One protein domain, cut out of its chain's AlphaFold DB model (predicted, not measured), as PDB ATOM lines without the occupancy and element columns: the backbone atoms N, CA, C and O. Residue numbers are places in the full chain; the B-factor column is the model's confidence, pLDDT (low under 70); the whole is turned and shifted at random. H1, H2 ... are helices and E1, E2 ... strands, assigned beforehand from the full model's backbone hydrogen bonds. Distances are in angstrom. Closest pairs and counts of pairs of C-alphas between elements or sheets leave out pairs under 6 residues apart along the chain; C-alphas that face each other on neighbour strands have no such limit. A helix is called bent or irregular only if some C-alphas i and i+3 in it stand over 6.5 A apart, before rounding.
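Overview. This is residues 17 to 85 of the 93 residues of an uncharacterized protein of Candidatus Heimdallarchaeota archaeon LC_3 (UniProt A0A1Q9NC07). A long, bent hairpin, E1 and E2, sticks out its tip, residues 25 to 30; H1 packs across E2 and E3, and small H2 grazes the sheet. The printed part has 69 residues with three named strands, then two named helices; the class is mixed. Sheet E1 - E2 - E3 is a meander, each strand antiparallel to the one before. The printed part is compact, radius of gyration of the C-alphas 12.2 A, spanning 37 by 24 by 24 A.

Arrangement. Find E2, residues 29 to 39, in hairpins with E1, residues 17 to 26, and E3, residues 45 to 49; N 19 and O 36, 2.8 A, and N 37 and O 46, 2.9 A, are within hydrogen-bond range. H1, residues 63 to 72, is on the sheet; the closest C-alphas of H1 and E3 are Glu 66 and Met 47, 7.5 A. H2, residues 79 to 84, only grazes it. In both helices every O i to N i+4 pair is within range.

Along the chain. Find C-alpha 17 at (112.845, 191.822, 221.961); E1 runs 22.1 A, E2 24.2 A. H2 ends at C-alpha 84, (108.868, 204.262, 229.436).

Size, cuts and confidence. The printed part has no cut; the link E3 to H1 is long; no printed residue is under 70.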
ATOM      1  N   GLN A  17     113.264 192.784 220.951       94.62
ATOM      2  CA  GLN A  17     112.845 191.822 221.961       94.62
ATOM      3  C   GLN A  17     111.381 191.447 221.763       94.62
ATOM      4  O   GLN A  17     110.539 192.299 221.491       94.62
ATOM      5  N   LEU A  18     111.069 190.162 221.914       96.06
ATOM      6  CA  LEU A  18     109.711 189.640 221.817       96.06
ATOM      7  C   LEU A  18     109.220 189.209 223.200       96.06
ATOM      8  O   LEU A  18     109.713 188.232 223.763       96.06
ATOM      9  N   HIS A  19     108.200 189.896 223.701       97.56
ATOM     10  CA  HIS A  19     107.489 189.559 224.929       97.56
ATOM     11  C   HIS A  19     106.192 188.839 224.565       97.56
ATOM     12  O   HIS A  19     105.270 189.435 224.012       97.56
ATOM     13  N   GLN A  20     106.135 187.538 224.825       97.81
ATOM     14  CA  GLN A  20     104.971 186.702 224.531       97.81
ATOM     15  C   GLN A  20     104.019 186.735 225.727       97.81
ATOM     16  O   GLN A  20     104.462 186.478 226.843       97.81
ATOM     17  N   LEU A  21     102.737 187.023 225.494       97.94
ATOM     18  CA  LEU A  21     101.731 187.158 226.554       97.94
ATOM     19  C   LEU A  21     100.710 186.019 226.505       97.94
ATOM     20  O   LEU A  21     100.527 185.298 227.480       97.94
ATOM     21  N   LEU A  22     100.109 185.791 225.334       98.19
ATOM     22  CA  LEU A  22      99.176 184.688 225.107       98.19
ATOM     23  C   LEU A  22      99.640 183.856 223.923       98.19
ATOM     24  O   LEU A  22      99.852 184.381 222.829       98.19
ATOM     25  N   THR A  23      99.769 182.548 224.129       98.06
ATOM     26  CA  THR A  23     100.307 181.650 223.111       98.06
ATOM     27  C   THR A  23      99.604 180.303 223.086       98.06
ATOM     28  O   THR A  23      99.143 179.836 224.124       98.06
ATOM     29  N   SER A  24      99.601 179.650 221.927       98.06
ATOM     30  CA  SER A  24      99.160 178.263 221.766       98.06
ATOM     31  C   SER A  24     100.252 177.405 221.130       98.06
ATOM     32  O   SER A  24     101.004 177.851 220.258       98.06
ATOM     33  N   GLU A  25     100.328 176.155 221.578       97.94
ATOM     34  CA  GLU A  25     101.197 175.144 220.987       97.94
ATOM     35  C   GLU A  25     100.514 174.537 219.756       97.94
ATOM     36  O   GLU A  25      99.335 174.181 219.779       97.94
ATOM     37  N   LEU A  26     101.265 174.416 218.667       95.38
ATOM     38  CA  LEU A  26     100.834 173.818 217.410       95.38
ATOM     39  C   LEU A  26     101.699 172.596 217.098       95.38
ATOM     40  O   LEU A  26     102.829 172.464 217.559       95.38
ATOM     41  N   LYS A  27     101.208 171.732 216.205       95.69
ATOM     42  CA  LYS A  27     101.936 170.527 215.768       95.69
ATOM     43  C   LYS A  27     103.364 170.810 215.268       95.69
ATOM     44  O   LYS A  27     104.229 169.954 215.401       95.69
ATOM     45  N   HIS A  28     103.602 171.985 214.680       93.06
ATOM     46  CA  HIS A  28     104.897 172.361 214.097       93.06
ATOM     47  C   HIS A  28     105.406 173.723 214.583       93.06
ATOM     48  O   HIS A  28     106.086 174.426 213.839       93.06
ATOM     49  N   GLY A  29     105.063 174.129 215.805       93.38
ATOM     50  CA  GLY A  29     105.595 175.361 216.378       93.38
ATOM     51  C   GLY A  29     104.650 176.009 217.367       93.38
ATOM     52  O   GLY A  29     103.750 175.373 217.898       93.38
ATOM     53  N   LYS A  30     104.851 177.304 217.581       95.50
ATOM     54  CA  LYS A  30     104.121 178.096 218.560       95.50
ATOM     55  C   LYS A  30     103.443 179.270 217.873       95.50
ATOM     56  O   LYS A  30     104.037 179.898 216.997       95.50
ATOM     57  N   ARG A  31     102.209 179.569 218.269       96.62
ATOM     58  CA  ARG A  31     101.469 180.750 217.821       96.62
ATOM     59  C   ARG A  31     101.371 181.748 218.960       96.62
ATOM     60  O   ARG A  31     101.108 181.368 220.097       96.62
ATOM     61  N   ILE A  32     101.604 183.014 218.642       97.88
ATOM     62  CA  ILE A  32     101.532 184.121 219.593       97.88
ATOM     63  C   ILE A  32     100.281 184.913 219.254       97.88
ATOM     64  O   ILE A  32     100.255 185.605 218.243       97.88
ATOM     65  N   HIS A  33      99.270 184.792 220.107       98.00
ATOM     66  CA  HIS A  33      98.015 185.522 219.982       98.00
ATOM     67  C   HIS A  33      98.178 186.962 220.453       98.00
ATOM     68  O   HIS A  33      97.730 187.883 219.778       98.00
ATOM     69  N   HIS A  34      98.844 187.138 221.599       98.50
ATOM     70  CA  HIS A  34      99.116 188.440 222.195       98.50
ATOM     71  C   HIS A  34     100.582 188.549 222.600       98.50
ATOM     72  O   HIS A  34     101.187 187.584 223.080       98.50
ATOM     73  N   GLY A  35     101.157 189.731 222.427       98.31
ATOM     74  CA  GLY A  35     102.553 189.986 222.750       98.31
ATOM     75  C   GLY A  35     102.988 191.404 222.420       98.31
ATOM     76  O   GLY A  35     102.208 192.212 221.928       98.31
ATOM     77  N   VAL A  36     104.255 191.695 222.673       98.06
ATOM     78  CA  VAL A  36     104.888 192.965 222.329       98.06
ATOM     79  C   VAL A  36     106.227 192.703 221.659       98.06
ATOM     80  O   VAL A  36     107.029 191.911 222.150       98.06
ATOM     81  N   VAL A  37     106.489 193.400 220.557       97.44
ATOM     82  CA  VAL A  37     107.839 193.563 220.012       97.44
ATOM     83  C   VAL A  37     108.385 194.892 220.513       97.44
ATOM     84  O   VAL A  37     107.777 195.925 220.257       97.44
ATOM     85  N   TYR A  38     109.511 194.886 221.215       96.88
ATOM     86  CA  TYR A  38     110.137 196.070 221.798       96.88
ATOM     87  C   TYR A  38     111.516 196.314 221.185       96.88
ATOM     88  O   TYR A  38     112.306 195.390 221.030       96.88
ATOM     89  N   CYS A  39     111.810 197.558 220.828       94.56
ATOM     90  CA  CYS A  39     113.120 197.977 220.352       94.56
ATOM     91  C   CYS A  39     113.898 198.633 221.492       94.56
ATOM     92  O   CYS A  39     113.517 199.709 221.950       94.56
ATOM     93  N   GLU A  40     115.011 198.023 221.901       92.44
ATOM     94  CA  GLU A  40     115.850 198.548 222.988       92.44
ATOM     95  C   GLU A  40     116.499 199.898 222.654       92.44
ATOM     96  O   GLU A  40     116.691 200.717 223.545       92.44
ATOM     97  N   GLU A  41     116.768 200.166 221.373       91.94
ATOM     98  CA  GLU A  41     117.469 201.379 220.936       91.94
ATOM     99  C   GLU A  41     116.570 202.622 220.945       91.94
ATOM    100  O   GLU A  41     116.904 203.659 221.516       91.94
ATOM    101  N   CYS A  42     115.401 202.548 220.297       94.00
ATOM    102  CA  CYS A  42     114.502 203.705 220.192       94.00
ATOM    103  C   CYS A  42     113.371 203.712 221.223       94.00
ATOM    104  O   CYS A  42     112.587 204.667 221.226       94.00
ATOM    105  N   THR A  43     113.303 202.667 222.054       95.25
ATOM    106  CA  THR A  43     112.301 202.413 223.100       95.25
ATOM    107  C   THR A  43     110.862 202.295 222.602       95.25
ATOM    108  O   THR A  43     109.912 202.431 223.374       95.25
ATOM    109  N   ARG A  44     110.662 202.036 221.304       96.56
ATOM    110  CA  ARG A  44     109.330 201.791 220.738       96.56
ATOM    111  C   ARG A  44     108.900 200.354 220.935       96.56
ATOM    112  O   ARG A  44     109.707 199.439 220.804       96.56
ATOM    113  N   PHE A  45     107.612 200.179 221.182       97.38
ATOM    114  CA  PHE A  45     106.984 198.868 221.187       97.38
ATOM    115  C   PHE A  45     105.981 198.745 220.038       97.38
ATOM    116  O   PHE A  45     105.547 199.763 219.506       97.38
ATOM    117  N   TRP A  46     105.589 197.527 219.677       97.50
ATOM    118  CA  TRP A  46     104.464 197.221 218.791       97.50
ATOM    119  C   TRP A  46     103.675 196.054 219.363       97.50
ATOM    120  O   TRP A  46     104.264 195.054 219.778       97.50
ATOM    121  N   MET A  47     102.351 196.179 219.380       97.88
ATOM    122  CA  MET A  47     101.469 195.126 219.872       97.88
ATOM    123  C   MET A  47     101.327 193.991 218.852       97.88
ATOM    124  O   MET A  47     101.179 194.219 217.648       97.88
ATOM    125  N   ILE A  48     101.345 192.764 219.354       98.44
ATOM    126  CA  ILE A  48     100.769 191.594 218.703       98.44
ATOM    127  C   ILE A  48      99.398 191.411 219.346       98.44
ATOM    128  O   ILE A  48      99.322 191.264 220.566       98.44
ATOM    129  N   HIS A  49      98.335 191.457 218.550       97.25
ATOM    130  CA  HIS A  49      96.957 191.293 219.010       97.25
ATOM    131  C   HIS A  49      96.189 190.467 217.980       97.25
ATOM    132  O   HIS A  49      96.295 190.725 216.780       97.25
ATOM    133  N   ASP A  50      95.467 189.449 218.446       96.94
ATOM    134  CA  ASP A  50      94.781 188.463 217.605       96.94
ATOM    135  C   ASP A  50      95.667 187.900 216.477       96.94
ATOM    136  O   ASP A  50      95.297 187.899 215.306       96.94
ATOM    137  N   ASP A  51      96.868 187.427 216.834       97.06
ATOM    138  CA  ASP A  51      97.895 186.871 215.927       97.06
ATOM    139  C   ASP A  51      98.563 187.881 214.972       97.06
ATOM    140  O   ASP A  51      99.474 187.514 214.223       97.06
ATOM    141  N   ILE A  52      98.147 189.149 214.982       97.06
ATOM    142  CA  ILE A  52      98.627 190.171 214.048       97.06
ATOM    143  C   ILE A  52      99.602 191.111 214.757       97.06
ATOM    144  O   ILE A  52      99.275 191.719 215.772       97.06
ATOM    145  N   LEU A  53     100.802 191.272 214.189       96.75
ATOM    146  CA  LEU A  53     101.765 192.291 214.607       96.75
ATOM    147  C   LEU A  53     101.424 193.647 213.964       96.75
ATOM    148  O   LEU A  53     101.556 193.817 212.752       96.75
ATOM    149  N   TYR A  54     101.072 194.637 214.783       96.31
ATOM    150  CA  TYR A  54     100.745 195.997 214.345       96.31
ATOM    151  C   TYR A  54     101.990 196.896 214.338       96.31
ATOM    152  O   TYR A  54     102.168 197.760 215.197       96.31
ATOM    153  N   MET A  55     102.873 196.697 213.353       93.44
ATOM    154  CA  MET A  55     104.153 197.414 213.249       93.44
ATOM    155  C   MET A  55     104.071 198.694 212.404       93.44
ATOM    156  O   MET A  55     104.670 198.789 211.336       93.44
ATOM    157  N   SER A  56     103.292 199.671 212.869       93.50
ATOM    158  CA  SER A  56     103.093 200.950 212.170       93.50
ATOM    159  C   SER A  56     103.993 202.080 212.688       93.50
ATOM    160  O   SER A  56     104.553 201.994 213.788       93.50
ATOM    161  N   THR A  57     104.121 203.146 211.894       92.94
ATOM    162  CA  THR A  57     104.735 204.416 212.304       92.94
ATOM    163  C   THR A  57     103.807 205.203 213.241       92.94
ATOM    164  O   THR A  57     102.608 204.949 213.313       92.94
ATOM    165  N   ASP A  58     104.365 206.129 214.019       95.19
ATOM    166  CA  ASP A  58     103.729 206.756 215.183       95.19
ATOM    167  C   ASP A  58     102.564 207.660 214.766       95.19
ATOM    168  O   ASP A  58     101.628 207.848 215.536       95.19
ATOM    169  N   ASP A  59     102.608 208.188 213.544       93.94
ATOM    170  CA  ASP A  59     101.600 209.059 212.940       93.94
ATOM    171  C   ASP A  59     100.282 208.346 212.614       93.94
ATOM    172  O   ASP A  59      99.240 208.996 212.545       93.94
ATOM    173  N   ILE A  60     100.304 207.018 212.464       94.75
ATOM    174  CA  ILE A  60      99.125 206.211 212.112       94.75
ATOM    175  C   ILE A  60      98.738 205.194 213.199       94.75
ATOM    176  O   ILE A  60      97.907 204.315 212.963       94.75
ATOM    177  N   ARG A  61      99.329 205.289 214.398       94.88
ATOM    178  CA  ARG A  61      99.006 204.415 215.538       94.88
ATOM    179  C   ARG A  61      97.789 204.915 216.309       94.88
ATOM    180  O   ARG A  61      97.609 206.108 216.541       94.88
ATOM    181  N   ASP A  62      96.963 203.977 216.763       96.38
ATOM    182  CA  ASP A  62      95.785 204.276 217.578       96.38
ATOM    183  C   ASP A  62      96.154 204.313 219.066       96.38
ATOM    184  O   ASP A  62      96.151 203.289 219.755       96.38
ATOM    185  N   LYS A  63      96.434 205.517 219.578       95.81
ATOM    186  CA  LYS A  63      96.773 205.748 220.991       95.81
ATOM    187  C   LYS A  63      95.803 205.089 221.965       95.81
ATOM    188  O   LYS A  63      96.230 204.605 223.012       95.81
ATOM    189  N   LYS A  64      94.501 205.106 221.669       96.88
ATOM    190  CA  LYS A  64      93.496 204.581 222.593       96.88
ATOM    191  C   LYS A  64      93.650 203.067 222.723       96.88
ATOM    192  O   LYS A  64      93.785 202.588 223.846       96.88
ATOM    193  N   LYS A  65      93.708 202.357 221.592       96.81
ATOM    194  CA  LYS A  65      93.877 200.895 221.569       96.81
ATOM    195  C   LYS A  65      95.166 200.455 222.244       96.81
ATOM    196  O   LYS A  65      95.173 199.485 222.988       96.81
ATOM    197  N   GLU A  66      96.251 201.190 222.034       97.12
ATOM    198  CA  GLU A  66      97.539 200.834 222.626       97.12
ATOM    199  C   GLU A  66      97.582 201.045 224.135       97.12
ATOM    200  O   GLU A  66      98.128 200.219 224.861       97.12
ATOM    201  N   LEU A  67      96.966 202.119 224.634       97.69
ATOM    202  CA  LEU A  67      96.829 202.316 226.074       97.69
ATOM    203  C   LEU A  67      95.885 201.285 226.704       97.69
ATOM    204  O   LEU A  67      96.118 200.875 227.835       97.69
ATOM    205  N   GLU A  68      94.821 200.875 226.011       98.00
ATOM    206  CA  GLU A  68      93.945 199.781 226.457       98.00
ATOM    207  C   GLU A  68      94.718 198.458 226.538       98.00
ATOM    208  O   GLU A  68      94.721 197.835 227.597       98.00
ATOM    209  N   PHE A  69      95.475 198.112 225.494       98.12
ATOM    210  CA  PHE A  69      96.337 196.930 225.464       98.12
ATOM    211  C   PHE A  69      97.374 196.940 226.597       98.12
ATOM    212  O   PHE A  69      97.533 195.958 227.318       98.12
ATOM    213  N   LEU A  70      98.075 198.060 226.798       97.94
ATOM    214  CA  LEU A  70      99.074 198.165 227.862       97.94
ATOM    215  C   LEU A  70      98.451 198.007 229.254       97.94
ATOM    216  O   LEU A  70      99.089 197.408 230.112       97.94
ATOM    217  N   ARG A  71      97.235 198.525 229.488       97.88
ATOM    218  CA  ARG A  71      96.516 198.347 230.765       97.88
ATOM    219  C   ARG A  71      96.097 196.899 230.980       97.88
ATOM    220  O   ARG A  71      96.254 196.397 232.085       97.88
ATOM    221  N   GLU A  72      95.582 196.247 229.941       98.00
ATOM    222  CA  GLU A  72      95.158 194.844 229.997       98.00
ATOM    223  C   GLU A  72      96.318 193.919 230.387       98.00
ATOM    224  O   GLU A  72      96.159 193.040 231.231       98.00
ATOM    225  N   TRP A  73      97.507 194.158 229.827       98.19
ATOM    226  CA  TRP A  73      98.677 193.291 230.003       98.19
ATOM    227  C   TRP A  73      99.735 193.852 230.963       98.19
ATOM    228  O   TRP A  73     100.854 193.338 231.017       98.19
ATOM    229  N   GLN A  74      99.402 194.892 231.737       97.00
ATOM    230  CA  GLN A  74     100.361 195.639 232.560       97.00
ATOM    231  C   GLN A  74     101.131 194.753 233.548       97.00
ATOM    232  O   GLN A  74     102.322 194.963 233.750       97.00
ATOM    233  N   GLU A  75     100.464 193.773 234.158       97.38
ATOM    234  CA  GLU A  75     101.063 192.887 235.167       97.38
ATOM    235  C   GLU A  75     102.062 191.881 234.575       97.38
ATOM    236  O   GLU A  75     102.932 191.377 235.281       97.38
ATOM    237  N   GLN A  76     101.942 191.580 233.279       98.25
ATOM    238  CA  GLN A  76     102.779 190.599 232.580       98.25
ATOM    239  C   GLN A  76     103.898 191.263 231.772       98.25
ATOM    240  O   GLN A  76     104.913 190.633 231.465       98.25
ATOM    241  N   LEU A  77     103.718 192.533 231.408       98.06
ATOM    242  CA  LEU A  77     104.699 193.299 230.656       98.06
ATOM    243  C   LEU A  77     105.755 193.929 231.578       98.06
ATOM    244  O   LEU A  77     105.424 194.454 232.641       98.06
ATOM    245  N   PRO A  78     107.031 193.969 231.154       97.50
ATOM    246  CA  PRO A  78     108.059 194.715 231.864       97.50
ATOM    247  C   PRO A  78     107.707 196.198 232.037       97.50
ATOM    248  O   PRO A  78     107.154 196.835 231.135       97.50
ATOM    249  N   GLU A  79     108.132 196.782 233.157       96.38
ATOM    250  CA  GLU A  79     107.877 198.192 233.479       96.38
ATOM    251  C   GLU A  79     108.418 199.158 232.412       96.38
ATOM    252  O   GLU A  79     107.774 200.152 232.084       96.38
ATOM    253  N   HIS A  80     109.569 198.859 231.799       95.81
ATOM    254  CA  HIS A  80     110.128 199.709 230.742       95.81
ATOM    255  C   HIS A  80     109.212 199.791 229.505       95.81
ATOM    256  O   HIS A  80     109.185 200.815 228.825       95.81
ATOM    257  N   ILE A  81     108.396 198.764 229.245       97.50
ATOM    258  CA  ILE A  81     107.383 198.802 228.183       97.50
ATOM    259  C   ILE A  81     106.164 199.591 228.652       97.50
ATOM    260  O   ILE A  81     105.691 200.474 227.939       97.50
ATOM    261  N   THR A  82     105.659 199.320 229.854       97.50
ATOM    262  CA  THR A  82     104.403 199.926 230.319       97.50
ATOM    263  C   THR A  82     104.553 201.384 230.747       97.50
ATOM    264  O   THR A  82     103.576 202.117 230.662       97.50
ATOM    265  N   GLN A  83     105.742 201.838 231.154       96.38
ATOM    266  CA  GLN A  83     105.961 203.173 231.738       96.38
ATOM    267  C   GLN A  83     106.941 204.068 230.966       96.38
ATOM    268  O   GLN A  83     106.980 205.273 231.216       96.38
ATOM    269  N   GLN A  84     107.759 203.516 230.064       96.12
ATOM    270  CA  GLN A  84     108.868 204.262 229.436       96.12
ATOM    271  C   GLN A  84     108.883 204.176 227.905       96.12
ATOM    272  O   GLN A  84     109.676 204.863 227.252       96.12
ATOM    273  N   SER A  85     108.016 203.353 227.316       96.62
ATOM    274  CA  SER A  85     108.025 203.123 225.878       96.62
ATOM    275  C   SER A  85     107.454 204.293 225.076       96.62
ATOM    276  O   SER A  85     106.736 205.166 225.577       96.62
TER     277      SER A  85